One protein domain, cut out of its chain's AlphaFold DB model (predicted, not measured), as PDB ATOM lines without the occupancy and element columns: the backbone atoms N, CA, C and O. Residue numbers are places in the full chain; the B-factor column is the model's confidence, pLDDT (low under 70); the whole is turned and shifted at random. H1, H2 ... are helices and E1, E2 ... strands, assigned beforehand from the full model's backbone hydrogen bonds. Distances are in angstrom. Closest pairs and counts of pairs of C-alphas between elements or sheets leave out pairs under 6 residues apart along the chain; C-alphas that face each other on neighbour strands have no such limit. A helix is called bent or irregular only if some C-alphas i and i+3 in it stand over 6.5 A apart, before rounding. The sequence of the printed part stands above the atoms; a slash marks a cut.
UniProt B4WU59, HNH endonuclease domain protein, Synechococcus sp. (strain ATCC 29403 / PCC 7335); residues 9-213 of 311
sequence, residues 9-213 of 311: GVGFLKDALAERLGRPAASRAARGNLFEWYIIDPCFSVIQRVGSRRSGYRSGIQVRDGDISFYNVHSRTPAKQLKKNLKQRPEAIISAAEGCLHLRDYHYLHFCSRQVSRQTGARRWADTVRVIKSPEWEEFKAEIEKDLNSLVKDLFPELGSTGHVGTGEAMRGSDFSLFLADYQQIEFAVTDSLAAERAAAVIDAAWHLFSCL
ATOM      1  N   GLY A   9      20.033 -48.359  41.374       95.75
ATOM      2  CA  GLY A   9      19.556 -48.028  40.030       95.75
ATOM      3  C   GLY A   9      20.175 -46.752  39.451       95.75
ATOM      4  O   GLY A   9      20.437 -46.691  38.248       95.75
ATOM      5  N   VAL A  10      20.480 -45.754  40.288       96.19
ATOM      6  CA  VAL A  10      21.230 -44.554  39.871       96.19
ATOM      7  C   VAL A  10      22.641 -44.940  39.422       96.19
ATOM      8  O   VAL A  10      23.109 -44.415  38.409       96.19
ATOM      9  N   GLY A  11      23.282 -45.884  40.116       96.75
ATOM     10  CA  GLY A  11      24.570 -46.459  39.723       96.75
ATOM     11  C   GLY A  11      24.535 -47.065  38.320       96.75
ATOM     12  O   GLY A  11      25.315 -46.656  37.461       96.75
ATOM     13  N   PHE A  12      23.558 -47.933  38.033       98.25
ATOM     14  CA  PHE A  12      23.408 -48.531  36.700       98.25
ATOM     15  C   PHE A  12      23.151 -47.500  35.595       98.25
ATOM     16  O   PHE A  12      23.748 -47.586  34.524       98.25
ATOM     17  N   LEU A  13      22.306 -46.493  35.838       98.19
ATOM     18  CA  LEU A  13      22.061 -45.411  34.872       98.19
ATOM     19  C   LEU A  13      23.323 -44.583  34.600       98.19
ATOM     20  O   LEU A  13      23.571 -44.175  33.463       98.19
ATOM     21  N   LYS A  14      24.122 -44.323  35.638       96.12
ATOM     22  CA  LYS A  14      25.405 -43.620  35.527       96.12
ATOM     23  C   LYS A  14      26.407 -44.431  34.714       96.12
ATOM     24  O   LYS A  14      27.042 -43.858  33.830       96.12
ATOM     25  N   ASP A  15      26.518 -45.727  34.971       95.00
ATOM     26  CA  ASP A  15      27.450 -46.607  34.266       95.00
ATOM     27  C   ASP A  15      27.050 -46.777  32.795       95.00
ATOM     28  O   ASP A  15      27.884 -46.583  31.911       95.00
ATOM     29  N   ALA A  16      25.759 -46.980  32.515       97.25
ATOM     30  CA  ALA A  16      25.221 -47.019  31.156       97.25
ATOM     31  C   ALA A  16      25.480 -45.710  30.390       97.25
ATOM     32  O   ALA A  16      25.899 -45.720  29.229       97.25
ATOM     33  N   LEU A  17      25.291 -44.551  31.038       92.69
ATOM     34  CA  LEU A  17      25.626 -43.269  30.423       92.69
ATOM     35  C   LEU A  17      27.136 -43.143  30.180       92.69
ATOM     36  O   LEU A  17      27.538 -42.648  29.128       92.69
ATOM     37  N   ALA A  18      27.975 -43.576  31.121       85.12
ATOM     38  CA  ALA A  18      29.426 -43.514  30.985       85.12
ATOM     39  C   ALA A  18      29.931 -44.374  29.814       85.12
ATOM     40  O   ALA A  18      30.759 -43.916  29.019       85.12
ATOM     41  N   GLU A  19      29.389 -45.583  29.670       83.94
ATOM     42  CA  GLU A  19      29.649 -46.474  28.541       83.94
ATOM     43  C   GLU A  19      29.242 -45.809  27.224       83.94
ATOM     44  O   GLU A  19      30.064 -45.671  26.314       83.94
ATOM     45  N   ARG A  20      28.011 -45.284  27.152       85.88
ATOM     46  CA  ARG A  20      27.499 -44.618  25.949       85.88
ATOM     47  C   ARG A  20      28.318 -43.389  25.554       85.88
ATOM     48  O   ARG A  20      28.528 -43.131  24.368       85.88
ATOM     49  N   LEU A  21      28.796 -42.631  26.538       80.88
ATOM     50  CA  LEU A  21      29.671 -41.475  26.337       80.88
ATOM     51  C   LEU A  21      31.103 -41.869  25.937       80.88
ATOM     52  O   LEU A  21      31.818 -41.048  25.352       80.88
ATOM     53  N   GLY A  22      31.551 -43.078  26.289       80.19
ATOM     54  CA  GLY A  22      32.957 -43.485  26.241       80.19
ATOM     55  C   GLY A  22      33.846 -42.699  27.216       80.19
ATOM     56  O   GLY A  22      35.040 -42.530  26.958       80.19
ATOM     57  N   ARG A  23      33.268 -42.144  28.289       77.56
ATOM     58  CA  ARG A  23      33.956 -41.386  29.352       77.56
ATOM     59  C   ARG A  23      33.130 -41.387  30.647       77.56
ATOM     60  O   ARG A  23      31.920 -41.565  30.566       77.56
ATOM     61  N   PRO A  24      33.730 -41.110  31.821       82.06
ATOM     62  CA  PRO A  24      32.993 -41.104  33.083       82.06
ATOM     63  C   PRO A  24      31.802 -40.134  33.084       82.06
ATOM     64  O   PRO A  24      31.957 -38.946  32.781       82.06
ATOM     65  N   ALA A  25      30.632 -40.642  33.466       87.06
ATOM     66  CA  ALA A  25      29.473 -39.843  33.844       87.06
ATOM     67  C   ALA A  25      29.561 -39.433  35.326       87.06
ATOM     68  O   ALA A  25      30.393 -39.936  36.084       87.06
ATOM     69  N   ALA A  26      28.700 -38.510  35.749       86.69
ATOM     70  CA  ALA A  26      28.548 -38.143  37.151       86.69
ATOM     71  C   ALA A  26      27.087 -38.239  37.577       86.69
ATOM     72  O   ALA A  26      26.180 -37.951  36.799       86.69
ATOM     73  N   SER A  27      26.880 -38.573  38.842       89.06
ATOM     74  CA  SER A  27      25.595 -38.496  39.520       89.06
ATOM     75  C   SER A  27      25.658 -37.447  40.628       89.06
ATOM     76  O   SER A  27      26.732 -37.084  41.122       89.06
ATOM     77  N   ARG A  28      24.503 -36.910  41.013       85.81
ATOM     78  CA  ARG A  28      24.373 -36.062  42.200       85.81
ATOM     79  C   ARG A  28      22.941 -36.056  42.712       85.81
ATOM     80  O   ARG A  28      22.014 -35.918  41.913       85.81
ATOM     81  N   ALA A  29      22.780 -36.073  44.028       85.31
ATOM     82  CA  ALA A  29      21.506 -35.765  44.662       85.31
ATOM     83  C   ALA A  29      21.157 -34.272  44.511       85.31
ATOM     84  O   ALA A  29      22.027 -33.386  44.447       85.31
ATOM     85  N   ALA A  30      19.866 -33.966  44.451       81.31
ATOM     86  CA  ALA A  30      19.360 -32.608  44.507       81.31
ATOM     87  C   ALA A  30      19.519 -32.051  45.926       81.31
ATOM     88  O   ALA A  30      19.209 -32.689  46.930       81.31
ATOM     89  N   ARG A  31      19.992 -30.805  46.034       74.25
ATOM     90  CA  ARG A  31      20.153 -30.167  47.343       74.25
ATOM     91  C   ARG A  31      18.782 -29.991  48.001       74.25
ATOM     92  O   ARG A  31      17.963 -29.240  47.479       74.25
ATOM     93  N   GLY A  32      18.584 -30.623  49.156       74.31
ATOM     94  CA  GLY A  32      17.332 -30.557  49.913       74.31
ATOM     95  C   GLY A  32      16.258 -31.553  49.465       74.31
ATOM     96  O   GLY A  32      15.170 -31.516  50.025       74.31
ATOM     97  N   ASN A  33      16.551 -32.435  48.500       78.19
ATOM     98  CA  ASN A  33      15.681 -33.547  48.124       78.19
ATOM     99  C   ASN A  33      16.526 -34.804  47.867       78.19
ATOM    100  O   ASN A  33      17.136 -34.943  46.809       78.19
ATOM    101  N   LEU A  34      16.564 -35.706  48.851       74.12
ATOM    102  CA  LEU A  34      17.361 -36.939  48.798       74.12
ATOM    103  C   LEU A  34      16.793 -37.986  47.825       74.12
ATOM    104  O   LEU A  34      17.501 -38.910  47.434       74.12
ATOM    105  N   PHE A  35      15.539 -37.820  47.400       83.50
ATOM    106  CA  PHE A  35      14.855 -38.717  46.465       83.50
ATOM    107  C   PHE A  35      14.961 -38.255  45.010       83.50
ATOM    108  O   PHE A  35      14.358 -38.849  44.120       83.50
ATOM    109  N   GLU A  36      15.712 -37.184  44.756       89.12
ATOM    110  CA  GLU A  36      15.905 -36.632  43.424       89.12
ATOM    111  C   GLU A  36      17.384 -36.684  43.048       89.12
ATOM    112  O   GLU A  36      18.227 -36.037  43.671       89.12
ATOM    113  N   TRP A  37      17.692 -37.429  41.991       91.25
ATOM    114  CA  TRP A  37      19.045 -37.648  41.493       91.25
ATOM    115  C   TRP A  37      19.171 -37.205  40.043       91.25
ATOM    116  O   TRP A  37      18.241 -37.315  39.248       91.25
ATOM    117  N   TYR A  38      20.350 -36.704  39.694       90.00
ATOM    118  CA  TYR A  38      20.690 -36.294  38.337       90.00
ATOM    119  C   TYR A  38      21.906 -37.061  37.853       90.00
ATOM    120  O   TYR A  38      22.956 -36.979  38.489       90.00
ATOM    121  N   ILE A  39      21.779 -37.721  36.706       92.50
ATOM    122  CA  ILE A  39      22.850 -38.411  35.994       92.50
ATOM    123  C   ILE A  39      23.211 -37.581  34.760       92.50
ATOM    124  O   ILE A  39      22.369 -37.278  33.907       92.50
ATOM    125  N   ILE A  40      24.468 -37.140  34.702       87.12
ATOM    126  CA  ILE A  40      24.922 -36.071  33.812       87.12
ATOM    127  C   ILE A  40      26.288 -36.381  33.200       87.12
ATOM    128  O   ILE A  40      27.123 -37.061  33.792       87.12
ATOM    129  N   ASP A  41      26.554 -35.786  32.038       84.19
ATOM    130  CA  ASP A  41      27.905 -35.704  31.484       84.19
ATOM    131  C   ASP A  41      28.667 -34.524  32.126       84.19
ATOM    132  O   ASP A  41      28.244 -33.365  31.984       84.19
ATOM    133  N   PRO A  42      29.810 -34.763  32.801       75.44
ATOM    134  CA  PRO A  42      30.629 -33.709  33.393       75.44
ATOM    135  C   PRO A  42      31.061 -32.618  32.404       75.44
ATOM    136  O   PRO A  42      31.259 -31.471  32.818       75.44
ATOM    137  N   CYS A  43      31.160 -32.911  31.102       68.62
ATOM    138  CA  CYS A  43      31.506 -31.916  30.086       68.62
ATOM    139  C   CYS A  43      30.505 -30.751  30.020       68.62
ATOM    140  O   CYS A  43      30.916 -29.619  29.747       68.62
ATOM    141  N   PHE A  44      29.227 -30.964  30.357       64.44
ATOM    142  CA  PHE A  44      28.255 -29.866  30.460       64.44
ATOM    143  C   PHE A  44      28.595 -28.888  31.589       64.44
ATOM    144  O   PHE A  44      28.362 -27.685  31.460       64.44
ATOM    145  N   SER A  45      29.230 -29.375  32.655       52.09
ATOM    146  CA  SER A  45      29.690 -28.555  33.780       52.09
ATOM    147  C   SER A  45      30.870 -27.653  33.392       52.09
ATOM    148  O   SER A  45      30.998 -26.539  33.900       52.09
ATOM    149  N   VAL A  46      31.728 -28.108  32.468       46.41
ATOM    150  CA  VAL A  46      32.924 -27.377  32.003       46.41
ATOM    151  C   VAL A  46      32.554 -26.229  31.062       46.41
ATOM    152  O   VAL A  46      33.040 -25.116  31.252       46.41
ATOM    153  N   ILE A  47      31.630 -26.454  30.119       46.19
ATOM    154  CA  ILE A  47      31.134 -25.422  29.183       46.19
ATOM    155  C   ILE A  47      30.487 -24.236  29.936       46.19
ATOM    156  O   ILE A  47      30.434 -23.117  29.426       46.19
ATOM    157  N   GLN A  48      30.038 -24.444  31.177       44.97
ATOM    158  CA  GLN A  48      29.332 -23.447  31.986       44.97
ATOM    159  C   GLN A  48      30.177 -22.739  33.059       44.97
ATOM    160  O   GLN A  48      29.755 -21.687  33.548       44.97
ATOM    161  N   ARG A  49      31.381 -23.233  33.398       41.84
ATOM    162  CA  ARG A  49      32.301 -22.523  34.320       41.84
ATOM    163  C   ARG A  49      32.721 -21.143  33.802       41.84
ATOM    164  O   ARG A  49      33.174 -20.318  34.585       41.84
ATOM    165  N   VAL A  50      32.500 -20.868  32.518       40.25
ATOM    166  CA  VAL A  50      32.726 -19.557  31.893       40.25
ATOM    167  C   VAL A  50      31.659 -18.516  32.302       40.25
ATOM    168  O   VAL A  50      31.848 -17.334  32.036       40.25
ATOM    169  N   GLY A  51      30.556 -18.898  32.975       36.44
ATOM    170  CA  GLY A  51      29.411 -17.990  33.174       36.44
ATOM    171  C   GLY A  51      28.726 -17.917  34.546       36.44
ATOM    172  O   GLY A  51      28.037 -16.928  34.785       36.44
ATOM    173  N   SER A  52      28.848 -18.886  35.468       38.12
ATOM    174  CA  SER A  52      28.184 -18.744  36.782       38.12
ATOM    175  C   SER A  52      28.827 -19.544  37.920       38.12
ATOM    176  O   SER A  52      29.210 -20.699  37.751       38.12
ATOM    177  N   ARG A  53      28.927 -18.917  39.102       35.59
ATOM    178  CA  ARG A  53      29.478 -19.486  40.350       35.59
ATOM    179  C   ARG A  53      28.430 -20.198  41.229       35.59
ATOM    180  O   ARG A  53      28.737 -20.521  42.372       35.59
ATOM    181  N   ARG A  54      27.191 -20.411  40.762       42.31
ATOM    182  CA  ARG A  54      26.115 -21.015  41.575       42.31
ATOM    183  C   ARG A  54      25.646 -22.364  41.025       42.31
ATOM    184  O   ARG A  54      25.493 -22.565  39.830       42.31
ATOM    185  N   SER A  55      25.482 -23.269  41.980       42.41
ATOM    186  CA  SER A  55      25.348 -24.721  41.936       42.41
ATOM    187  C   SER A  55      24.171 -25.293  41.138       42.41
ATOM    188  O   SER A  55      23.024 -24.930  41.389       42.41
ATOM    189  N   GLY A  56      24.465 -26.343  40.363       51.69
ATOM    190  CA  GLY A  56      23.585 -27.500  40.185       51.69
ATOM    191  C   GLY A  56      22.892 -27.609  38.829       51.69
ATOM    192  O   GLY A  56      21.722 -27.266  38.706       51.69
ATOM    193  N   TYR A  57      23.584 -28.174  37.840       58.38
ATOM    194  CA  TYR A  57      23.026 -28.495  36.524       58.38
ATOM    195  C   TYR A  57      21.869 -29.501  36.598       58.38
ATOM    196  O   TYR A  57      22.069 -30.637  37.031       58.38
ATOM    197  N   ARG A  58      20.670 -29.103  36.166       72.44
ATOM    198  CA  ARG A  58      19.483 -29.967  36.073       72.44
ATOM    199  C   ARG A  58      19.168 -30.275  34.608       72.44
ATOM    200  O   ARG A  58      18.123 -29.881  34.103       72.44
ATOM    201  N   SER A  59      20.117 -30.888  33.901       80.00
ATOM    202  CA  SER A  59      19.801 -31.483  32.601       80.00
ATOM    203  C   SER A  59      20.458 -32.843  32.422       80.00
ATOM    204  O   SER A  59      21.519 -33.082  32.986       80.00
ATOM    205  N   GLY A  60      19.855 -33.711  31.621       88.31
ATOM    206  CA  GLY A  60      20.282 -35.097  31.463       88.31
ATOM    207  C   GLY A  60      19.200 -36.037  31.969       88.31
ATOM    208  O   GLY A  60      18.020 -35.756  31.775       88.31
ATOM    209  N   ILE A  61      19.596 -37.130  32.613       94.38
ATOM    210  CA  ILE A  61      18.644 -38.073  33.197       94.38
ATOM    211  C   ILE A  61      18.372 -37.665  34.643       94.38
ATOM    212  O   ILE A  61      19.298 -37.415  35.415       94.38
ATOM    213  N   GLN A  62      17.099 -37.564  34.993       94.06
ATOM    214  CA  GLN A  62      16.621 -37.313  36.342       94.06
ATOM    215  C   GLN A  62      15.916 -38.567  36.849       94.06
ATOM    216  O   GLN A  62      15.096 -39.134  36.131       94.06
ATOM    217  N   VAL A  63      16.213 -38.957  38.084       95.50
ATOM    218  CA  VAL A  63      15.423 -39.919  38.853       95.50
ATOM    219  C   VAL A  63      14.711 -39.141  39.944       95.50
ATOM    220  O   VAL A  63      15.375 -38.449  40.719       95.50
ATOM    221  N   ARG A  64      13.383 -39.196  39.992       92.19
ATOM    222  CA  ARG A  64      12.588 -38.484  40.993       92.19
ATOM    223  C   ARG A  64      11.238 -39.159  41.182       92.19
ATOM    224  O   ARG A  64      10.575 -39.441  40.199       92.19
ATOM    225  N   ASP A  65      10.815 -39.333  42.432       88.69
ATOM    226  CA  ASP A  65       9.467 -39.811  42.782       88.69
ATOM    227  C   ASP A  65       9.090 -41.154  42.108       88.69
ATOM    228  O   ASP A  65       7.920 -41.423  41.864       88.69
ATOM    229  N   GLY A  66      10.083 -42.007  41.819       91.50
ATOM    230  CA  GLY A  66       9.890 -43.274  41.099       91.50
ATOM    231  C   GLY A  66       9.997 -43.168  39.575       91.50
ATOM    232  O   GLY A  66      10.023 -44.192  38.906       91.50
ATOM    233  N   ASP A  67      10.161 -41.970  39.021       95.56
ATOM    234  CA  ASP A  67      10.256 -41.755  37.580       95.56
ATOM    235  C   ASP A  67      11.699 -41.555  37.120       95.56
ATOM    236  O   ASP A  67      12.469 -40.805  37.727       95.56
ATOM    237  N   ILE A  68      12.039 -42.141  35.972       97.62
ATOM    238  CA  ILE A  68      13.219 -41.789  35.183       97.62
ATOM    239  C   ILE A  68      12.766 -40.888  34.041       97.62
ATOM    240  O   ILE A  68      11.951 -41.285  33.210       97.62
ATOM    241  N   SER A  69      13.311 -39.677  33.968       96.62
ATOM    242  CA  SER A  69      12.959 -38.687  32.948       96.62
ATOM    243  C   SER A  69      14.191 -38.088  32.281       96.62
ATOM    244  O   SER A  69      15.214 -37.854  32.926       96.62
ATOM    245  N   PHE A  70      14.088 -37.752  30.994       94.88
ATOM    246  CA  PHE A  70      14.992 -36.767  30.413       94.88
ATOM    247  C   PHE A  70      14.542 -35.384  30.861       94.88
ATOM    248  O   PHE A  70      13.462 -34.929  30.486       94.88
ATOM    249  N   TYR A  71      15.384 -34.704  31.627       90.38
ATOM    250  CA  TYR A  71      15.086 -33.401  32.194       90.38
ATOM    251  C   TYR A  71      16.019 -32.334  31.625       90.38
ATOM    252  O   TYR A  71      17.191 -32.588  31.336       90.38
ATOM    253  N   ASN A  72      15.524 -31.113  31.464       86.12
ATOM    254  CA  ASN A  72      16.325 -29.937  31.154       86.12
ATOM    255  C   ASN A  72      15.672 -28.696  31.753       86.12
ATOM    256  O   ASN A  72      14.504 -28.441  31.492       86.12
ATOM    257  N   VAL A  73      16.436 -27.901  32.498       75.81
ATOM    258  CA  VAL A  73      16.017 -26.574  32.979       75.81
ATOM    259  C   VAL A  73      16.706 -25.488  32.162       75.81
ATOM    260  O   VAL A  73      17.897 -25.600  31.854       75.81
ATOM    261  N   HIS A  74      15.983 -24.397  31.890       65.88
ATOM    262  CA  HIS A  74      16.425 -23.179  31.197       65.88
ATOM    263  C   HIS A  74      17.583 -22.502  31.901       65.88
ATOM    264  O   HIS A  74      17.492 -21.515  32.625       65.88
ATOM    265  N   SER A  75      18.736 -23.071  31.628       62.09
ATOM    266  CA  SER A  75      20.010 -22.408  31.675       62.09
ATOM    267  C   SER A  75      20.293 -21.925  30.254       62.09
ATOM    268  O   SER A  75      20.093 -22.655  29.279       62.09
ATOM    269  N   ARG A  76      20.744 -20.669  30.121       63.28
ATOM    270  CA  ARG A  76      20.864 -19.968  28.826       63.28
ATOM    271  C   ARG A  76      21.579 -20.766  27.730       63.28
ATOM    272  O   ARG A  76      21.269 -20.571  26.561       63.28
ATOM    273  N   THR A  77      22.531 -21.629  28.085       68.38
ATOM    274  CA  THR A  77      23.330 -22.386  27.109       68.38
ATOM    275  C   THR A  77      22.701 -23.744  26.745       68.38
ATOM    276  O   THR A  77      22.383 -23.925  25.571       68.38
ATOM    277  N   PRO A  78      22.440 -24.680  27.680       71.38
ATOM    278  CA  PRO A  78      21.857 -25.995  27.376       71.38
ATOM    279  C   PRO A  78      20.444 -25.938  26.824       71.38
ATOM    280  O   PRO A  78      20.163 -26.633  25.861       71.38
ATOM    281  N   ALA A  79      19.563 -25.100  27.371       77.06
ATOM    282  CA  ALA A  79      18.193 -25.008  26.873       77.06
ATOM    283  C   ALA A  79      18.152 -24.413  25.459       77.06
ATOM    284  O   ALA A  79      17.439 -24.900  24.582       77.06
ATOM    285  N   LYS A  80      19.003 -23.414  25.189       76.06
ATOM    286  CA  LYS A  80      19.195 -22.875  23.836       76.06
ATOM    287  C   LYS A  80      19.759 -23.930  22.885       76.06
ATOM    288  O   LYS A  80      19.337 -23.981  21.730       76.06
ATOM    289  N   GLN A  81      20.691 -24.757  23.354       78.62
ATOM    290  CA  GLN A  81      21.301 -25.821  22.561       78.62
ATOM    291  C   GLN A  81      20.307 -26.951  22.264       78.62
ATOM    292  O   GLN A  81      20.129 -27.297  21.096       78.62
ATOM    293  N   LEU A  82      19.585 -27.417  23.284       85.00
ATOM    294  CA  LEU A  82      18.500 -28.388  23.187       85.00
ATOM    295  C   LEU A  82      17.449 -27.908  22.190       85.00
ATOM    296  O   LEU A  82      17.191 -28.587  21.202       85.00
ATOM    297  N   LYS A  83      16.935 -26.683  22.361       85.88
ATOM    298  CA  LYS A  83      15.980 -26.064  21.430       85.88
ATOM    299  C   LYS A  83      16.523 -25.991  20.005       85.88
ATOM    300  O   LYS A  83      15.825 -26.330  19.056       85.88
ATOM    301  N   LYS A  84      17.763 -25.524  19.824       82.25
ATOM    302  CA  LYS A  84      18.397 -25.399  18.500       82.25
ATOM    303  C   LYS A  84      18.509 -26.750  17.793       82.25
ATOM    304  O   LYS A  84      18.332 -26.800  16.577       82.25
ATOM    305  N   ASN A  85      18.825 -27.806  18.531       83.81
ATOM    306  CA  ASN A  85      19.054 -29.135  17.977       83.81
ATOM    307  C   ASN A  85      17.755 -29.899  17.754       83.81
ATOM    308  O   ASN A  85      17.589 -30.488  16.692       83.81
ATOM    309  N   LEU A  86      16.792 -29.786  18.669       87.38
ATOM    310  CA  LEU A  86      15.445 -30.316  18.474       87.38
ATOM    311  C   LEU A  86      14.753 -29.687  17.264       87.38
ATOM    312  O   LEU A  86      13.983 -30.357  16.598       87.38
ATOM    313  N   LYS A  87      15.063 -28.433  16.892       85.31
ATOM    314  CA  LYS A  87      14.562 -27.854  15.625       85.31
ATOM    315  C   LYS A  87      15.044 -28.607  14.385       85.31
ATOM    316  O   LYS A  87      14.428 -28.482  13.335       85.31
ATOM    317  N   GLN A  88      16.176 -29.302  14.482       81.56
ATOM    318  CA  GLN A  88      16.745 -30.098  13.394       81.56
ATOM    319  C   GLN A  88      16.346 -31.571  13.487       81.56
ATOM    320  O   GLN A  88      16.386 -32.247  12.465       81.56
ATOM    321  N   ARG A  89      16.032 -32.051  14.696       81.06
ATOM    322  CA  ARG A  89      15.686 -33.443  15.004       81.06
ATOM    323  C   ARG A  89      14.503 -33.530  15.967       81.06
ATOM    324  O   ARG A  89      14.667 -33.983  17.104       81.06
ATOM    325  N   PRO A  90      13.331 -33.009  15.582       84.88
ATOM    326  CA  PRO A  90      12.172 -33.019  16.463       84.88
ATOM    327  C   PRO A  90      11.722 -34.449  16.816       84.88
ATOM    328  O   PRO A  90      11.248 -34.692  17.924       84.88
ATOM    329  N   GLU A  91      11.961 -35.411  15.923       84.81
ATOM    330  CA  GLU A  91      11.678 -36.838  16.102       84.81
ATOM    331  C   GLU A  91      12.407 -37.474  17.294       84.81
ATOM    332  O   GLU A  91      11.989 -38.526  17.773       84.81
ATOM    333  N   ALA A  92      13.462 -36.836  17.819       88.38
ATOM    334  CA  ALA A  92      14.199 -37.330  18.981       88.38
ATOM    335  C   ALA A  92      13.326 -37.441  20.244       88.38
ATOM    336  O   ALA A  92      13.615 -38.274  21.099       88.38
ATOM    337  N   ILE A  93      12.267 -36.630  20.366       92.44
ATOM    338  CA  ILE A  93      11.316 -36.703  21.488       92.44
ATOM    339  C   ILE A  93      10.512 -38.004  21.410       92.44
ATOM    340  O   ILE A  93      10.460 -38.756  22.378       92.44
ATOM    341  N   ILE A  94       9.920 -38.274  20.242       92.31
ATOM    342  CA  ILE A  94       9.103 -39.470  20.009       92.31
ATOM    343  C   ILE A  94       9.980 -40.716  20.082       92.31
ATOM    344  O   ILE A  94       9.630 -41.644  20.792       92.31
ATOM    345  N   SER A  95      11.155 -40.702  19.445       90.19
ATOM    346  CA  SER A  95      12.078 -41.847  19.434       90.19
ATOM    347  C   SER A  95      12.517 -42.249  20.846       90.19
ATOM    348  O   SER A  95      12.560 -43.434  21.164       90.19
ATOM    349  N   ALA A  96      12.807 -41.268  21.710       94.38
ATOM    350  CA  ALA A  96      13.165 -41.534  23.101       94.38
ATOM    351  C   ALA A  96      11.993 -42.117  23.897       94.38
ATOM    352  O   ALA A  96      12.175 -43.031  24.695       94.38
ATOM    353  N   ALA A  97      10.786 -41.602  23.667       95.81
ATOM    354  CA  ALA A  97       9.583 -42.098  24.314       95.81
ATOM    355  C   ALA A  97       9.212 -43.522  23.844       95.81
ATOM    356  O   ALA A  97       8.874 -44.373  24.667       95.81
ATOM    357  N   GLU A  98       9.298 -43.778  22.542       94.25
ATOM    358  CA  GLU A  98       8.964 -45.050  21.898       94.25
ATOM    359  C   GLU A  98       9.959 -46.152  22.290       94.25
ATOM    360  O   GLU A  98       9.564 -47.266  22.631       94.25
ATOM    361  N   GLY A  99      11.255 -45.828  22.342       93.62
ATOM    362  CA  GLY A  99      12.301 -46.775  22.738       93.62
ATOM    363  C   GLY A  99      12.149 -47.315  24.165       93.62
ATOM    364  O   GLY A  99      12.606 -48.419  24.451       93.62
ATOM    365  N   CYS A 100      11.453 -46.588  25.043       96.81
ATOM    366  CA  CYS A 100      11.238 -46.992  26.430       96.81
ATOM    367  C   CYS A 100       9.826 -47.521  26.733       96.81
ATOM    368  O   CYS A 100       9.473 -47.641  27.904       96.81
ATOM    369  N   LEU A 101       8.994 -47.837  25.731       96.31
ATOM    370  CA  LEU A 101       7.616 -48.308  25.967       96.31
ATOM    371  C   LEU A 101       7.533 -49.527  26.890       96.31
ATOM    372  O   LEU A 101       6.659 -49.597  27.737       96.31
ATOM    373  N   HIS A 102       8.478 -50.453  26.775       95.00
ATOM    374  CA  HIS A 102       8.520 -51.680  27.573       95.00
ATOM    375  C   HIS A 102       8.940 -51.469  29.043       95.00
ATOM    376  O   HIS A 102       9.018 -52.437  29.796       95.00
ATOM    377  N   LEU A 103       9.253 -50.232  29.451       96.19
ATOM    378  CA  LEU A 103       9.738 -49.887  30.794       96.19
ATOM    379  C   LEU A 103       8.762 -49.000  31.577       96.19
ATOM    380  O   LEU A 103       9.133 -48.457  32.620       96.19
ATOM    381  N   ARG A 104       7.544 -48.797  31.068       94.69
ATOM    382  CA  ARG A 104       6.528 -47.937  31.679       94.69
ATOM    383  C   ARG A 104       5.134 -48.242  31.147       94.69
ATOM    384  O   ARG A 104       4.980 -48.561  29.976       94.69
ATOM    385  N   ASP A 105       4.135 -47.960  31.971       93.00
ATOM    386  CA  ASP A 105       2.719 -48.138  31.620       93.00
ATOM    387  C   ASP A 105       1.986 -46.801  31.407       93.00
ATOM    388  O   ASP A 105       0.764 -46.740  31.306       93.00
ATOM    389  N   TYR A 106       2.733 -45.695  31.400       94.50
ATOM    390  CA  TYR A 106       2.179 -44.357  31.247       94.50
ATOM    391  C   TYR A 106       3.108 -43.460  30.437       94.50
ATOM    392  O   TYR A 106       4.331 -43.616  30.461       94.50
ATOM    393  N   HIS A 107       2.544 -42.477  29.741       95.88
ATOM    394  CA  HIS A 107       3.307 -41.545  28.923       95.88
ATOM    395  C   HIS A 107       3.075 -40.116  29.382       95.88
ATOM    396  O   HIS A 107       1.943 -39.678  29.583       95.88
ATOM    397  N   TYR A 108       4.171 -39.381  29.548       94.88
ATOM    398  CA  TYR A 108       4.140 -38.029  30.079       94.88
ATOM    399  C   TYR A 108       5.252 -37.175  29.474       94.88
ATOM    400  O   TYR A 108       6.422 -37.565  29.438       94.88
ATOM    401  N   LEU A 109       4.873 -35.987  29.017       93.75
ATOM    402  CA  LEU A 109       5.762 -34.928  28.572       93.75
ATOM    403  C   LEU A 109       5.295 -33.613  29.190       93.75
ATOM    404  O   LEU A 109       4.155 -33.185  29.011       93.75
ATOM    405  N   HIS A 110       6.205 -32.940  29.873       90.06
ATOM    406  CA  HIS A 110       5.999 -31.637  30.480       90.06
ATOM    407  C   HIS A 110       7.007 -30.640  29.940       90.06
ATOM    408  O   HIS A 110       8.200 -30.928  29.884       90.06
ATOM    409  N   PHE A 111       6.542 -29.468  29.519       86.75
ATOM    410  CA  PHE A 111       7.433 -28.428  29.028       86.75
ATOM    411  C   PHE A 111       6.836 -27.032  29.139       86.75
ATOM    412  O   PHE A 111       5.622 -26.837  29.134       86.75
ATOM    413  N   CYS A 112       7.703 -26.029  29.173       78.94
ATOM    414  CA  CYS A 112       7.286 -24.631  29.162       78.94
ATOM    415  C   CYS A 112       7.298 -24.048  27.746       78.94
ATOM    416  O   CYS A 112       8.273 -24.201  27.002       78.94
ATOM    417  N   SER A 113       6.209 -23.366  27.390       73.88
ATOM    418  CA  SER A 113       5.917 -22.850  26.049       73.88
ATOM    419  C   SER A 113       5.506 -21.374  26.071       73.88
ATOM    420  O   SER A 113       5.113 -20.856  27.115       73.88
ATOM    421  N   ARG A 114       5.578 -20.687  24.925       71.12
ATOM    422  CA  ARG A 114       5.103 -19.305  24.750       71.12
ATOM    423  C   ARG A 114       3.988 -19.262  23.718       71.12
ATOM    424  O   ARG A 114       4.236 -19.506  22.544       71.12
ATOM    425  N   GLN A 115       2.787 -18.869  24.129       63.44
ATOM    426  CA  GLN A 115       1.647 -18.726  23.228       63.44
ATOM    427  C   GLN A 115       1.295 -17.263  22.957       63.44
ATOM    428  O   GLN A 115       1.445 -16.388  23.811       63.44
ATOM    429  N   VAL A 116       0.791 -16.997  21.751       56.03
ATOM    430  CA  VAL A 116       0.203 -15.700  21.395       56.03
ATOM    431  C   VAL A 116      -1.261 -15.699  21.822       56.03
ATOM    432  O   VAL A 116      -2.085 -16.362  21.196       56.03
ATOM    433  N   SER A 117      -1.613 -14.905  22.832       56.28
ATOM    434  CA  SER A 117      -3.007 -14.530  23.057       56.28
ATOM    435  C   SER A 117      -3.391 -13.435  22.064       56.28
ATOM    436  O   SER A 117      -2.775 -12.366  22.014       56.28
ATOM    437  N   ARG A 118      -4.407 -13.716  21.240       50.06
ATOM    438  CA  ARG A 118      -5.004 -12.759  20.292       50.06
ATOM    439  C   ARG A 118      -6.294 -12.118  20.817       50.06
ATOM    440  O   ARG A 118      -6.982 -11.460  20.045       50.06
ATOM    441  N   GLN A 119      -6.619 -12.285  22.102       51.16
ATOM    442  CA  GLN A 119      -7.927 -11.909  22.661       51.16
ATOM    443  C   GLN A 119      -8.301 -10.425  22.512       51.16
ATOM    444  O   GLN A 119      -9.476 -10.102  22.620       51.16
ATOM    445  N   THR A 120      -7.355  -9.517  22.247       50.72
ATOM    446  CA  THR A 120      -7.641  -8.071  22.220       50.72
ATOM    447  C   THR A 120      -7.072  -7.325  21.008       50.72
ATOM    448  O   THR A 120      -6.852  -6.120  21.085       50.72
ATOM    449  N   GLY A 121      -6.757  -8.003  19.897       51.38
ATOM    450  CA  GLY A 121      -6.147  -7.368  18.710       51.38
ATOM    451  C   GLY A 121      -4.686  -6.915  18.897       51.38
ATOM    452  O   GLY A 121      -3.945  -6.792  17.926       51.38
ATOM    453  N   ALA A 122      -4.222  -6.776  20.141       48.78
ATOM    454  CA  ALA A 122      -2.815  -6.677  20.501       48.78
ATOM    455  C   ALA A 122      -2.212  -8.083  20.661       48.78
ATOM    456  O   ALA A 122      -2.778  -8.932  21.351       48.78
ATOM    457  N   ARG A 123      -1.040  -8.339  20.060       47.81
ATOM    458  CA  ARG A 123      -0.272  -9.568  20.322       47.81
ATOM    459  C   ARG A 123       0.243  -9.529  21.763       47.81
ATOM    460  O   ARG A 123       1.245  -8.870  22.033       47.81
ATOM    461  N   ARG A 124      -0.425 -10.231  22.681       54.78
ATOM    462  CA  ARG A 124       0.099 -10.492  24.028       54.78
ATOM    463  C   ARG A 124       0.717 -11.881  24.054       54.78
ATOM    464  O   ARG A 124       0.097 -12.846  23.621       54.78
ATOM    465  N   TRP A 125       1.946 -11.976  24.542       59.44
ATOM    466  CA  TRP A 125       2.637 -13.248  24.718       59.44
ATOM    467  C   TRP A 125       2.391 -13.750  26.138       59.44
ATOM    468  O   TRP A 125       2.539 -12.981  27.086       59.44
ATOM    469  N   ALA A 126       1.994 -15.012  26.277       62.66
ATOM    470  CA  ALA A 126       1.792 -15.670  27.560       62.66
ATOM    471  C   ALA A 126       2.680 -16.914  27.634       62.66
ATOM    472  O   ALA A 126       2.606 -17.784  26.765       62.66
ATOM    473  N   ASP A 127       3.515 -16.982  28.666       68.12
ATOM    474  CA  ASP A 127       4.327 -18.159  28.954       68.12
ATOM    475  C   ASP A 127       3.469 -19.149  29.761       68.12
ATOM    476  O   ASP A 127       2.865 -18.778  30.771       68.12
ATOM    477  N   THR A 128       3.359 -20.391  29.288       69.94
ATOM    478  CA  THR A 128       2.487 -21.426  29.861       69.94
ATOM    479  C   THR A 128       3.224 -22.745  30.040       69.94
ATOM    480  O   THR A 128       4.075 -23.127  29.234       69.94
ATOM    481  N   VAL A 129       2.860 -23.464  31.100       75.81
ATOM    482  CA  VAL A 129       3.251 -24.858  31.300       75.81
ATOM    483  C   VAL A 129       2.314 -25.743  30.486       75.81
ATOM    484  O   VAL A 129       1.093 -25.618  30.592       75.81
ATOM    485  N   ARG A 130       2.882 -26.626  29.670       83.12
ATOM    486  CA  ARG A 130       2.160 -27.631  28.893       83.12
ATOM    487  C   ARG A 130       2.470 -29.016  29.427       83.12
ATOM    488  O   ARG A 130       3.614 -29.328  29.748       83.12
ATOM    489  N   VAL A 131       1.426 -29.832  29.505       88.56
ATOM    490  CA  VAL A 131       1.489 -31.228  29.927       88.56
ATOM    491  C   VAL A 131       0.730 -32.049  28.897       88.56
ATOM    492  O   VAL A 131      -0.450 -31.797  28.668       88.56
ATOM    493  N   ILE A 132       1.410 -33.015  28.295       91.75
ATOM    494  CA  ILE A 132       0.820 -34.055  27.454       91.75
ATOM    495  C   ILE A 132       0.958 -35.353  28.232       91.75
ATOM    496  O   ILE A 132       2.049 -35.675  28.707       91.75
ATOM    497  N   LYS A 133      -0.148 -36.071  28.408       95.06
ATOM    498  CA  LYS A 133      -0.159 -37.301  29.188       95.06
ATOM    499  C   LYS A 133      -1.254 -38.247  28.704       95.06
ATOM    500  O   LYS A 133      -2.363 -37.785  28.453       95.06
ATOM    501  N   SER A 134      -0.949 -39.533  28.575       95.81
ATOM    502  CA  SER A 134      -1.930 -40.573  28.240       95.81
ATOM    503  C   SER A 134      -1.421 -41.946  28.705       95.81
ATOM    504  O   SER A 134      -0.204 -42.159  28.705       95.81
ATOM    505  N   PRO A 135      -2.314 -42.858  29.137       95.44
ATOM    506  CA  PRO A 135      -1.968 -44.269  29.307       95.44
ATOM    507  C   PRO A 135      -1.738 -44.985  27.968       95.44
ATOM    508  O   PRO A 135      -1.004 -45.962  27.928       95.44
ATOM    509  N   GLU A 136      -2.319 -44.488  26.872       97.19
ATOM    510  CA  GLU A 136      -2.227 -45.109  25.552       97.19
ATOM    511  C   GLU A 136      -1.141 -44.436  24.706       97.19
ATOM    512  O   GLU A 136      -1.145 -43.215  24.491       97.19
ATOM    513  N   TRP A 137      -0.205 -45.233  24.184       95.75
ATOM    514  CA  TRP A 137       0.912 -44.726  23.382       95.75
ATOM    515  C   TRP A 137       0.451 -43.966  22.138       95.75
ATOM    516  O   TRP A 137       0.949 -42.874  21.867       95.75
ATOM    517  N   GLU A 138      -0.517 -44.513  21.405       96.88
ATOM    518  CA  GLU A 138      -0.981 -43.928  20.144       96.88
ATOM    519  C   GLU A 138      -1.600 -42.538  20.352       96.88
ATOM    520  O   GLU A 138      -1.349 -41.620  19.570       96.88
ATOM    521  N   GLU A 139      -2.334 -42.336  21.449       96.44
ATOM    522  CA  GLU A 139      -2.886 -41.026  21.806       96.44
ATOM    523  C   GLU A 139      -1.784 -40.031  22.179       96.44
ATOM    524  O   GLU A 139      -1.779 -38.886  21.719       96.44
ATOM    525  N   PHE A 140      -0.823 -40.469  22.998       96.31
ATOM    526  CA  PHE A 140       0.313 -39.645  23.397       96.31
ATOM    527  C   PHE A 140       1.154 -39.216  22.188       96.31
ATOM    528  O   PHE A 140       1.508 -38.040  22.053       96.31
ATOM    529  N   LYS A 141       1.453 -40.161  21.292       95.94
ATOM    530  CA  LYS A 141       2.218 -39.935  20.065       95.94
ATOM    531  C   LYS A 141       1.489 -38.974  19.133       95.94
ATOM    532  O   LYS A 141       2.097 -37.992  18.707       95.94
ATOM    533  N   ALA A 142       0.197 -39.190  18.889       94.88
ATOM    534  CA  ALA A 142      -0.606 -38.328  18.026       94.88
ATOM    535  C   ALA A 142      -0.638 -36.871  18.520       94.88
ATOM    536  O   ALA A 142      -0.514 -35.943  17.716       94.88
ATOM    537  N   GLU A 143      -0.748 -36.649  19.833       92.62
ATOM    538  CA  GLU A 143      -0.757 -35.298  20.410       92.62
ATOM    539  C   GLU A 143       0.600 -34.593  20.246       92.62
ATOM    540  O   GLU A 143       0.649 -33.396  19.948       92.62
ATOM    541  N   ILE A 144       1.711 -35.327  20.373       91.94
ATOM    542  CA  ILE A 144       3.048 -34.789  20.097       91.94
ATOM    543  C   ILE A 144       3.208 -34.483  18.605       91.94
ATOM    544  O   ILE A 144       3.645 -33.387  18.257       91.94
ATOM    545  N   GLU A 145       2.861 -35.418  17.719       91.88
ATOM    546  CA  GLU A 145       3.042 -35.295  16.267       91.88
ATOM    547  C   GLU A 145       2.244 -34.137  15.669       91.88
ATOM    548  O   GLU A 145       2.768 -33.396  14.830       91.88
ATOM    549  N   LYS A 146       1.013 -33.929  16.150       88.75
ATOM    550  CA  LYS A 146       0.108 -32.864  15.699       88.75
ATOM    551  C   LYS A 146       0.748 -31.479  15.735       88.75
ATOM    552  O   LYS A 146       0.450 -30.652  14.874       88.75
ATOM    553  N   ASP A 147       1.612 -31.220  16.715       80.12
ATOM    554  CA  ASP A 147       2.210 -29.901  16.920       80.12
ATOM    555  C   ASP A 147       3.727 -29.944  17.146       80.12
ATOM    556  O   ASP A 147       4.314 -28.992  17.659       80.12
ATOM    557  N   LEU A 148       4.394 -31.027  16.734       83.25
ATOM    558  CA  LEU A 148       5.794 -31.306  17.062       83.25
ATOM    559  C   LEU A 148       6.735 -30.140  16.704       83.25
ATOM    560  O   LEU A 148       7.608 -29.741  17.478       83.25
ATOM    561  N   ASN A 149       6.524 -29.536  15.535       77.62
ATOM    562  CA  ASN A 149       7.316 -28.395  15.081       77.62
ATOM    563  C   ASN A 149       7.043 -27.110  15.878       77.62
ATOM    564  O   ASN A 149       7.966 -26.310  16.064       77.62
ATOM    565  N   SER A 150       5.809 -26.871  16.325       79.12
ATOM    566  CA  SER A 150       5.492 -25.693  17.143       79.12
ATOM    567  C   SER A 150       5.930 -25.902  18.586       79.12
ATOM    568  O   SER A 150       6.539 -25.001  19.153       79.12
ATOM    569  N   LEU A 151       5.773 -27.114  19.128       83.25
ATOM    570  CA  LEU A 151       6.288 -27.527  20.434       83.25
ATOM    571  C   LEU A 151       7.762 -27.144  20.579       83.25
ATOM    572  O   LEU A 151       8.147 -26.436  21.509       83.25
ATOM    573  N   VAL A 152       8.588 -27.525  19.604       83.44
ATOM    574  CA  VAL A 152      10.025 -27.223  19.610       83.44
ATOM    575  C   VAL A 152      10.318 -25.725  19.414       83.44
ATOM    576  O   VAL A 152      11.302 -25.195  19.946       83.44
ATOM    577  N   LYS A 153       9.495 -25.000  18.645       79.56
ATOM    578  CA  LYS A 153       9.638 -23.542  18.483       79.56
ATOM    579  C   LYS A 153       9.318 -22.793  19.773       79.56
ATOM    580  O   LYS A 153      10.025 -21.826  20.080       79.56
ATOM    581  N   ASP A 154       8.336 -23.270  20.521       77.50
ATOM    582  CA  ASP A 154       7.798 -22.597  21.698       77.50
ATOM    583  C   ASP A 154       8.522 -23.003  22.987       77.50
ATOM    584  O   ASP A 154       8.484 -22.251  23.958       77.50
ATOM    585  N   LEU A 155       9.266 -24.116  22.962       80.12
ATOM    586  CA  LEU A 155      10.124 -24.595  24.045       80.12
ATOM    587  C   LEU A 155      11.042 -23.486  24.585       80.12
ATOM    588  O   LEU A 155      11.722 -22.820  23.803       80.12
ATOM    589  N   PHE A 156      11.126 -23.322  25.905       72.81
ATOM    590  CA  PHE A 156      12.012 -22.347  26.566       72.81
ATOM    591  C   PHE A 156      11.801 -20.893  26.092       72.81
ATOM    592  O   PHE A 156      12.642 -20.339  25.367       72.81
ATOM    593  N   PRO A 157      10.691 -20.247  26.491       69.19
ATOM    594  CA  PRO A 157      10.460 -18.827  26.233       69.19
ATOM    595  C   PRO A 157      11.609 -17.936  26.731       69.19
ATOM    596  O   PRO A 157      12.224 -18.209  27.761       69.19
ATOM    597  N   GLU A 158      11.898 -16.834  26.033       61.31
ATOM    598  CA  GLU A 158      12.782 -15.790  26.571       61.31
ATOM    599  C   GLU A 158      12.004 -14.927  27.564       61.31
ATOM    600  O   GLU A 158      11.209 -14.087  27.141       61.31
ATOM    601  N   LEU A 159      12.204 -15.127  28.869       55.34
ATOM    602  CA  LEU A 159      11.573 -14.302  29.905       55.34
ATOM    603  C   LEU A 159      11.899 -12.814  29.672       55.34
ATOM    604  O   LEU A 159      13.063 -12.449  29.489       55.34
ATOM    605  N   GLY A 160      10.866 -11.966  29.642       51.78
ATOM    606  CA  GLY A 160      11.023 -10.521  29.460       51.78
ATOM    607  C   GLY A 160      11.879  -9.909  30.573       51.78
ATOM    608  O   GLY A 160      11.805 -10.320  31.727       51.78
ATOM    609  N   SER A 161      12.703  -8.919  30.236       42.41
ATOM    610  CA  SER A 161      13.694  -8.294  31.124       42.41
ATOM    611  C   SER A 161      13.111  -7.343  32.183       42.41
ATOM    612  O   SER A 161      13.779  -6.394  32.588       42.41
ATOM    613  N   THR A 162      11.873  -7.541  32.627       41.09
ATOM    614  CA  THR A 162      11.207  -6.641  33.574       41.09
ATOM    615  C   THR A 162      11.157  -7.257  34.964       41.09
ATOM    616  O   THR A 162      10.325  -8.117  35.212       41.09
ATOM    617  N   GLY A 163      12.057  -6.775  35.829       35.62
ATOM    618  CA  GLY A 163      11.825  -6.504  37.253       35.62
ATOM    619  C   GLY A 163      11.426  -7.672  38.154       35.62
ATOM    620  O   GLY A 163      10.367  -8.250  37.990       35.62
ATOM    621  N   HIS A 164      12.269  -7.950  39.154       36.12
ATOM    622  CA  HIS A 164      11.961  -8.689  40.386       36.12
ATOM    623  C   HIS A 164      10.714  -9.583  40.356       36.12
ATOM    624  O   HIS A 164       9.643  -9.212  40.827       36.12
ATOM    625  N   VAL A 165      10.917 -10.804  39.868       39.03
ATOM    626  CA  VAL A 165       9.974 -11.904  40.038       39.03
ATOM    627  C   VAL A 165       9.863 -12.184  41.539       39.03
ATOM    628  O   VAL A 165      10.804 -12.686  42.161       39.03
ATOM    629  N   GLY A 166       8.739 -11.778  42.129       29.31
ATOM    630  CA  GLY A 166       8.403 -12.047  43.521       29.31
ATOM    631  C   GLY A 166       8.417 -13.547  43.798       29.31
ATOM    632  O   GLY A 166       8.196 -14.375  42.914       29.31
ATOM    633  N   THR A 167       8.670 -13.905  45.048       34.69
ATOM    634  CA  THR A 167       8.905 -15.262  45.567       34.69
ATOM    635  C   THR A 167       7.786 -16.294  45.324       34.69
ATOM    636  O   THR A 167       7.964 -17.449  45.696       34.69
ATOM    637  N   GLY A 168       6.683 -15.937  44.652       32.00
ATOM    638  CA  GLY A 168       5.653 -16.865  44.149       32.00
ATOM    639  C   GLY A 168       5.675 -17.117  42.629       32.00
ATOM    640  O   GLY A 168       5.176 -18.139  42.171       32.00
ATOM    641  N   GLU A 169       6.291 -16.239  41.833       35.97
ATOM    642  CA  GLU A 169       6.437 -16.384  40.370       35.97
ATOM    643  C   GLU A 169       7.775 -17.035  39.965       35.97
ATOM    644  O   GLU A 169       7.959 -17.437  38.816       35.97
ATOM    645  N   ALA A 170       8.693 -17.214  40.920       35.81
ATOM    646  CA  ALA A 170      10.001 -17.852  40.736       35.81
ATOM    647  C   ALA A 170       9.933 -19.355  40.373       35.81
ATOM    648  O   ALA A 170      10.964 -19.963  40.095       35.81
ATOM    649  N   MET A 171       8.731 -19.947  40.362       36.81
ATOM    650  CA  MET A 171       8.459 -21.321  39.922       36.81
ATOM    651  C   MET A 171       7.847 -21.422  38.521       36.81
ATOM    652  O   MET A 171       7.509 -22.529  38.107       36.81
ATOM    653  N   ARG A 172       7.677 -20.320  37.769       42.84
ATOM    654  CA  ARG A 172       7.240 -20.437  36.369       42.84
ATOM    655  C   ARG A 172       8.340 -21.115  35.566       42.84
ATOM    656  O   ARG A 172       9.338 -20.502  35.186       42.84
ATOM    657  N   GLY A 173       8.117 -22.421  35.430       49.28
ATOM    658  CA  GLY A 173       8.988 -23.423  34.872       49.28
ATOM    659  C   GLY A 173       9.616 -22.928  33.596       49.28
ATOM    660  O   GLY A 173       9.054 -22.187  32.789       49.28
ATOM    661  N   SER A 174      10.857 -23.313  33.443       65.62
ATOM    662  CA  SER A 174      11.533 -23.206  32.175       65.62
ATOM    663  C   SER A 174      12.123 -24.577  31.901       65.62
ATOM    664  O   SER A 174      13.290 -24.717  31.569       65.62
ATOM    665  N   ASP A 175      11.347 -25.606  32.191       77.81
ATOM    666  CA  ASP A 175      11.781 -26.978  32.188       77.81
ATOM    667  C   ASP A 175      11.145 -27.752  31.045       77.81
ATOM    668  O   ASP A 175      10.162 -27.345  30.423       77.81
ATOM    669  N   PHE A 176      11.815 -28.838  30.712       89.00
ATOM    670  CA  PHE A 176      11.388 -29.867  29.794       89.00
ATOM    671  C   PHE A 176      11.645 -31.186  30.511       89.00
ATOM    672  O   PHE A 176      12.770 -31.425  30.951       89.00
ATOM    673  N   SER A 177      10.614 -32.006  30.650       92.81
ATOM    674  CA  SER A 177      10.665 -33.326  31.259       92.81
ATOM    675  C   SER A 177       9.930 -34.307  30.364       92.81
ATOM    676  O   SER A 177       8.720 -34.185  30.179       92.81
ATOM    677  N   LEU A 178      10.652 -35.266  29.803       96.19
ATOM    678  CA  LEU A 178      10.066 -36.404  29.113       96.19
ATOM    679  C   LEU A 178      10.222 -37.619  30.019       96.19
ATOM    680  O   LEU A 178      11.354 -38.022  30.283       96.19
ATOM    681  N   PHE A 179       9.110 -38.200  30.463       97.44
ATOM    682  CA  PHE A 179       9.140 -39.469  31.183       97.44
ATOM    683  C   PHE A 179       9.711 -40.548  30.264       97.44
ATOM    684  O   PHE A 179       9.375 -40.588  29.077       97.44
ATOM    685  N   LEU A 180      10.586 -41.399  30.789       97.94
ATOM    686  CA  LEU A 180      11.262 -42.451  30.036       97.94
ATOM    687  C   LEU A 180      10.936 -43.828  30.597       97.94
ATOM    688  O   LEU A 180      10.596 -44.698  29.815       97.94
ATOM    689  N   ALA A 181      11.018 -44.039  31.908       97.88
ATOM    690  CA  ALA A 181      10.839 -45.363  32.501       97.88
ATOM    691  C   ALA A 181      10.466 -45.276  33.982       97.88
ATOM    692  O   ALA A 181      10.849 -44.319  34.656       97.88
ATOM    693  N   ASP A 182       9.785 -46.298  34.490       97.19
ATOM    694  CA  ASP A 182       9.611 -46.500  35.928       97.19
ATOM    695  C   ASP A 182      10.948 -46.937  36.550       97.19
ATOM    696  O   ASP A 182      11.568 -47.925  36.142       97.19
ATOM    697  N   TYR A 183      11.412 -46.190  37.548       96.81
ATOM    698  CA  TYR A 183      12.664 -46.439  38.253       96.81
ATOM    699  C   TYR A 183      12.695 -47.805  38.945       96.81
ATOM    700  O   TYR A 183      13.759 -48.429  39.026       96.81
ATOM    701  N   GLN A 184      11.543 -48.318  39.384       95.88
ATOM    702  CA  GLN A 184      11.433 -49.627  40.029       95.88
ATOM    703  C   GLN A 184      11.878 -50.766  39.108       95.88
ATOM    704  O   GLN A 184      12.435 -51.755  39.589       95.88
ATOM    705  N   GLN A 185      11.721 -50.606  37.788       95.62
ATOM    706  CA  GLN A 185      12.183 -51.583  36.799       95.62
ATOM    707  C   GLN A 185      13.704 -51.783  36.849       95.62
ATOM    708  O   GLN A 185      14.185 -52.841  36.449       95.62
ATOM    709  N   ILE A 186      14.467 -50.805  37.334       97.25
ATOM    710  CA  ILE A 186      15.926 -50.897  37.460       97.25
ATOM    711  C   ILE A 186      16.311 -51.188  38.912       97.25
ATOM    712  O   ILE A 186      17.021 -52.160  39.175       97.25
ATOM    713  N   GLU A 187      15.815 -50.384  39.858       96.25
ATOM    714  CA  GLU A 187      16.186 -50.460  41.279       96.25
ATOM    715  C   GLU A 187      15.928 -51.843  41.878       96.25
ATOM    716  O   GLU A 187      16.777 -52.368  42.599       96.25
ATOM    717  N   PHE A 188      14.799 -52.464  41.525       95.94
ATOM    718  CA  PHE A 188      14.357 -53.744  42.080       95.94
ATOM    719  C   PHE A 188      14.464 -54.909  41.090       95.94
ATOM    720  O   PHE A 188      13.863 -55.964  41.298       95.94
ATOM    721  N   ALA A 189      15.234 -54.755  40.008       96.75
ATOM    722  CA  ALA A 189      15.505 -55.863  39.099       96.75
ATOM    723  C   ALA A 189      16.187 -57.029  39.841       96.75
ATOM    724  O   ALA A 189      17.139 -56.819  40.594       96.75
ATOM    725  N   VAL A 190      15.724 -58.255  39.569       96.38
ATOM    726  CA  VAL A 190      16.137 -59.497  40.260       96.38
ATOM    727  C   VAL A 190      17.644 -59.752  40.178       96.38
ATOM    728  O   VAL A 190      18.222 -60.356  41.079       96.38
ATOM    729  N   THR A 191      18.289 -59.301  39.101       97.69
ATOM    730  CA  THR A 191      19.734 -59.432  38.898       97.69
ATOM    731  C   THR A 191      20.346 -58.103  38.473       97.69
ATOM    732  O   THR A 191      19.686 -57.260  37.860       97.69
ATOM    733  N   ASP A 192      21.634 -57.925  38.762       97.50
ATOM    734  CA  ASP A 192      22.411 -56.767  38.304       97.50
ATOM    735  C   ASP A 192      22.521 -56.714  36.778       97.50
ATOM    736  O   ASP A 192      22.469 -55.638  36.194       97.50
ATOM    737  N   SER A 193      22.585 -57.875  36.116       97.75
ATOM    738  CA  SER A 193      22.594 -57.942  34.650       97.75
ATOM    739  C   SER A 193      21.313 -57.362  34.048       97.75
ATOM    740  O   SER A 193      21.384 -56.614  33.079       97.75
ATOM    741  N   LEU A 194      20.150 -57.675  34.629       97.50
ATOM    742  CA  LEU A 194      18.871 -57.145  34.159       97.50
ATOM    743  C   LEU A 194      18.737 -55.644  34.463       97.50
ATOM    744  O   LEU A 194      18.212 -54.896  33.641       97.50
ATOM    745  N   ALA A 195      19.223 -55.194  35.625       98.06
ATOM    746  CA  ALA A 195      19.260 -53.771  35.963       98.06
ATOM    747  C   ALA A 195      20.120 -52.980  34.962       98.06
ATOM    748  O   ALA A 195      19.677 -51.953  34.447       98.06
ATOM    749  N   ALA A 196      21.316 -53.488  34.650       97.50
ATOM    750  CA  ALA A 196      22.232 -52.889  33.686       97.50
ATOM    751  C   ALA A 196      21.633 -52.844  32.273       97.50
ATOM    752  O   ALA A 196      21.684 -51.800  31.628       97.50
ATOM    753  N   GLU A 197      21.007 -53.934  31.817       97.31
ATOM    754  CA  GLU A 197      20.332 -53.997  30.514       97.31
ATOM    755  C   GLU A 197      19.218 -52.947  30.401       97.31
ATOM    756  O   GLU A 197      19.163 -52.187  29.433       97.31
ATOM    757  N   ARG A 198      18.360 -52.840  31.422       98.19
ATOM    758  CA  ARG A 198      17.265 -51.858  31.449       98.19
ATOM    759  C   ARG A 198      17.785 -50.424  31.524       98.19
ATOM    760  O   ARG A 198      17.258 -49.547  30.842       98.19
ATOM    761  N   ALA A 199      18.836 -50.175  32.305       98.31
ATOM    762  CA  ALA A 199      19.494 -48.874  32.350       98.31
ATOM    763  C   ALA A 199      20.090 -48.490  30.988       98.31
ATOM    764  O   ALA A 199      19.867 -47.372  30.522       98.31
ATOM    765  N   ALA A 200      20.785 -49.417  30.323       95.69
ATOM    766  CA  ALA A 200      21.317 -49.222  28.978       95.69
ATOM    767  C   ALA A 200      20.204 -48.918  27.969       95.69
ATOM    768  O   ALA A 200      20.320 -47.945  27.226       95.69
ATOM    769  N   ALA A 201      19.087 -49.651  28.017       95.38
ATOM    770  CA  ALA A 201      17.928 -49.405  27.159       95.38
ATOM    771  C   ALA A 201      17.371 -47.978  27.317       95.38
ATOM    772  O   ALA A 201      17.121 -47.303  26.316       95.38
ATOM    773  N   VAL A 202      17.249 -47.472  28.553       98.00
ATOM    774  CA  VAL A 202      16.830 -46.080  28.807       98.00
ATOM    775  C   VAL A 202      17.816 -45.080  28.202       98.00
ATOM    776  O   VAL A 202      17.403 -44.123  27.540       98.00
ATOM    777  N   ILE A 203      19.118 -45.276  28.427       97.06
ATOM    778  CA  ILE A 203      20.162 -44.370  27.930       97.06
ATOM    779  C   ILE A 203      20.216 -44.367  26.402       97.06
ATOM    780  O   ILE A 203      20.308 -43.293  25.799       97.06
ATOM    781  N   ASP A 204      20.134 -45.535  25.771       92.00
ATOM    782  CA  ASP A 204      20.181 -45.668  24.319       92.00
ATOM    783  C   ASP A 204      18.953 -45.055  23.648       92.00
ATOM    784  O   ASP A 204      19.107 -44.290  22.691       92.00
ATOM    785  N   ALA A 205      17.755 -45.291  24.187       92.56
ATOM    786  CA  ALA A 205      16.530 -44.663  23.702       92.56
ATOM    787  C   ALA A 205      16.595 -43.132  23.837       92.56
ATOM    788  O   ALA A 205      16.330 -42.392  22.885       92.56
ATOM    789  N   ALA A 206      17.036 -42.630  24.992       94.12
ATOM    790  CA  ALA A 206      17.167 -41.197  25.238       94.12
ATOM    791  C   ALA A 206      18.366 -40.554  24.521       94.12
ATOM    792  O   ALA A 206      18.505 -39.327  24.550       94.12
ATOM    793  N   TRP A 207      19.234 -41.328  23.861       89.38
ATOM    794  CA  TRP A 207      20.522 -40.838  23.376       89.38
ATOM    795  C   TRP A 207      20.393 -39.685  22.386       89.38
ATOM    796  O   TRP A 207      21.141 -38.713  22.471       89.38
ATOM    797  N   HIS A 208      19.440 -39.735  21.454       85.06
ATOM    798  CA  HIS A 208      19.260 -38.642  20.494       85.06
ATOM    799  C   HIS A 208      18.839 -37.339  21.176       85.06
ATOM    800  O   HIS A 208      19.364 -36.270  20.846       85.06
ATOM    801  N   LEU A 209      17.970 -37.428  22.177       87.88
ATOM    802  CA  LEU A 209      17.530 -36.294  22.979       87.88
ATOM    803  C   LEU A 209      18.664 -35.764  23.873       87.88
ATOM    804  O   LEU A 209      18.924 -34.561  23.905       87.88
ATOM    805  N   PHE A 210      19.431 -36.660  24.494       87.56
ATOM    806  CA  PHE A 210      20.640 -36.322  25.244       87.56
ATOM    807  C   PHE A 210      21.700 -35.667  24.355       87.56
ATOM    808  O   PHE A 210      22.295 -34.654  24.723       87.56
ATOM    809  N   SER A 211      21.867 -36.158  23.126       83.62
ATOM    810  CA  SER A 211      22.804 -35.606  22.149       83.62
ATOM    811  C   SER A 211      22.434 -34.175  21.724       83.62
ATOM    812  O   SER A 211      23.301 -33.381  21.346       83.62
ATOM    813  N   CYS A 212      21.157 -33.796  21.856       84.69
ATOM    814  CA  CYS A 212      20.703 -32.435  21.601       84.69
ATOM    815  C   CYS A 212      21.226 -31.426  22.637       84.69
ATOM    816  O   CYS A 212      21.152 -30.225  22.383       84.69
ATOM    817  N   LEU A 213      21.811 -31.866  23.752       81.00
ATOM    818  CA  LEU A 213      22.480 -30.987  24.713       81.00
ATOM    819  C   LEU A 213      23.877 -30.537  24.251       81.00
ATOM    820  O   LEU A 213      24.392 -29.541  24.760       81.00
TER     821      LEU A 213
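Overview. This is residues 9 to 213 of the 311 residues of the protein "HNH endonuclease domain protein" of Synechococcus sp. (strain ATCC 29403 / PCC 7335) (UniProt B4WU59). A twisted wall of seven strands has helices H1, H4, H5 and H7 over one face, and the hairpin of E5 and E6 reaches out as a long arm. Residues 160 to 171 stick out as a free loop. The printed part has 205 residues, with seven named helices and seven named strands in the order H1 E1 E2 H2 E3 E4 H3 H4 E5 E6 H5 E7 H6 H7, class mixed. The sheet, E1 E2 E3 E4 E7 E5 E6, is antiparallel; the whole is compact, radius of gyration of the C-alphas 17.4 A, spanning 61 by 44 by 31 A.

Arrangement. H1, residues 9 to 21, is on the sheet over E2, residues 33 to 40, at a height over the sheet of 8.8 A; their closest C-alphas, of Lys 14 and Ile 39, are 5.8 A apart. E1, residues 26 to 30, forms a hairpin with E2, with N 28 and O 38 within hydrogen-bond range at 3.0 A. H2, residues 42 to 48, only grazes the sheet with residues 42 to 44. E3, residues 59 to 64, pairs with E2 through N 37 and O 63, 2.8 A, and forms a hairpin with E4, residues 67 to 73, through N 62 and O 69, 2.8 A. H3, residues 78 to 86, only grazes the sheet with residues 78 to 82. H4, residues 92 to 99, is over E7, residues 175 to 182, which pairs with E4 through N 70 and O 178, 2.8 A. E5, residues 107 to 117, and E6, residues 124 to 134, form a hairpin, with N 111 and O 130 at 2.9 A; N 110 of E5 and O 177 of E7 are at 2.8 A. H5, residues 137 to 154, is over E6, on the same face as H4. H6, residues 184 to 187, touches H1, with the C-alphas of Gly 9 and Glu 187 closest at 4.3 A. The hub, H7, residues 192 to 211, touches H4 at a shallow tilt of 21 degrees, opposite ways, with the C-alphas of Ala 96 and Ala 206 closest at 4.5 A. Every O i to N i+4 pair is within range in H1, H3 and H4, but 2 of 3 in H2, 11 of 14 in H5 and 14 of 16 in H7; H6 is too short for one.

Along the chain. H1 begins at C-alpha 9, (19.556, -48.028, 40.030). E5 measures 28.4 A, E6 30.4 A and H7 26.6 A; H7 ends at C-alpha 211, (22.804, -35.606, 22.149). H5 and H7 are irregular: C-alphas 146 and 149 are 8.5 A apart, C-alphas 205 and 208 7.3 A.

Size, cuts and confidence. The C-alphas farthest apart, of Gly 121 and Thr 191, are 61.5 A apart. The printed part has no cut, and the link H5 to E7 is long. The pLDDT is under 70 in residues 43 to 57, 74 to 77, 115 to 128 and 157 to 174.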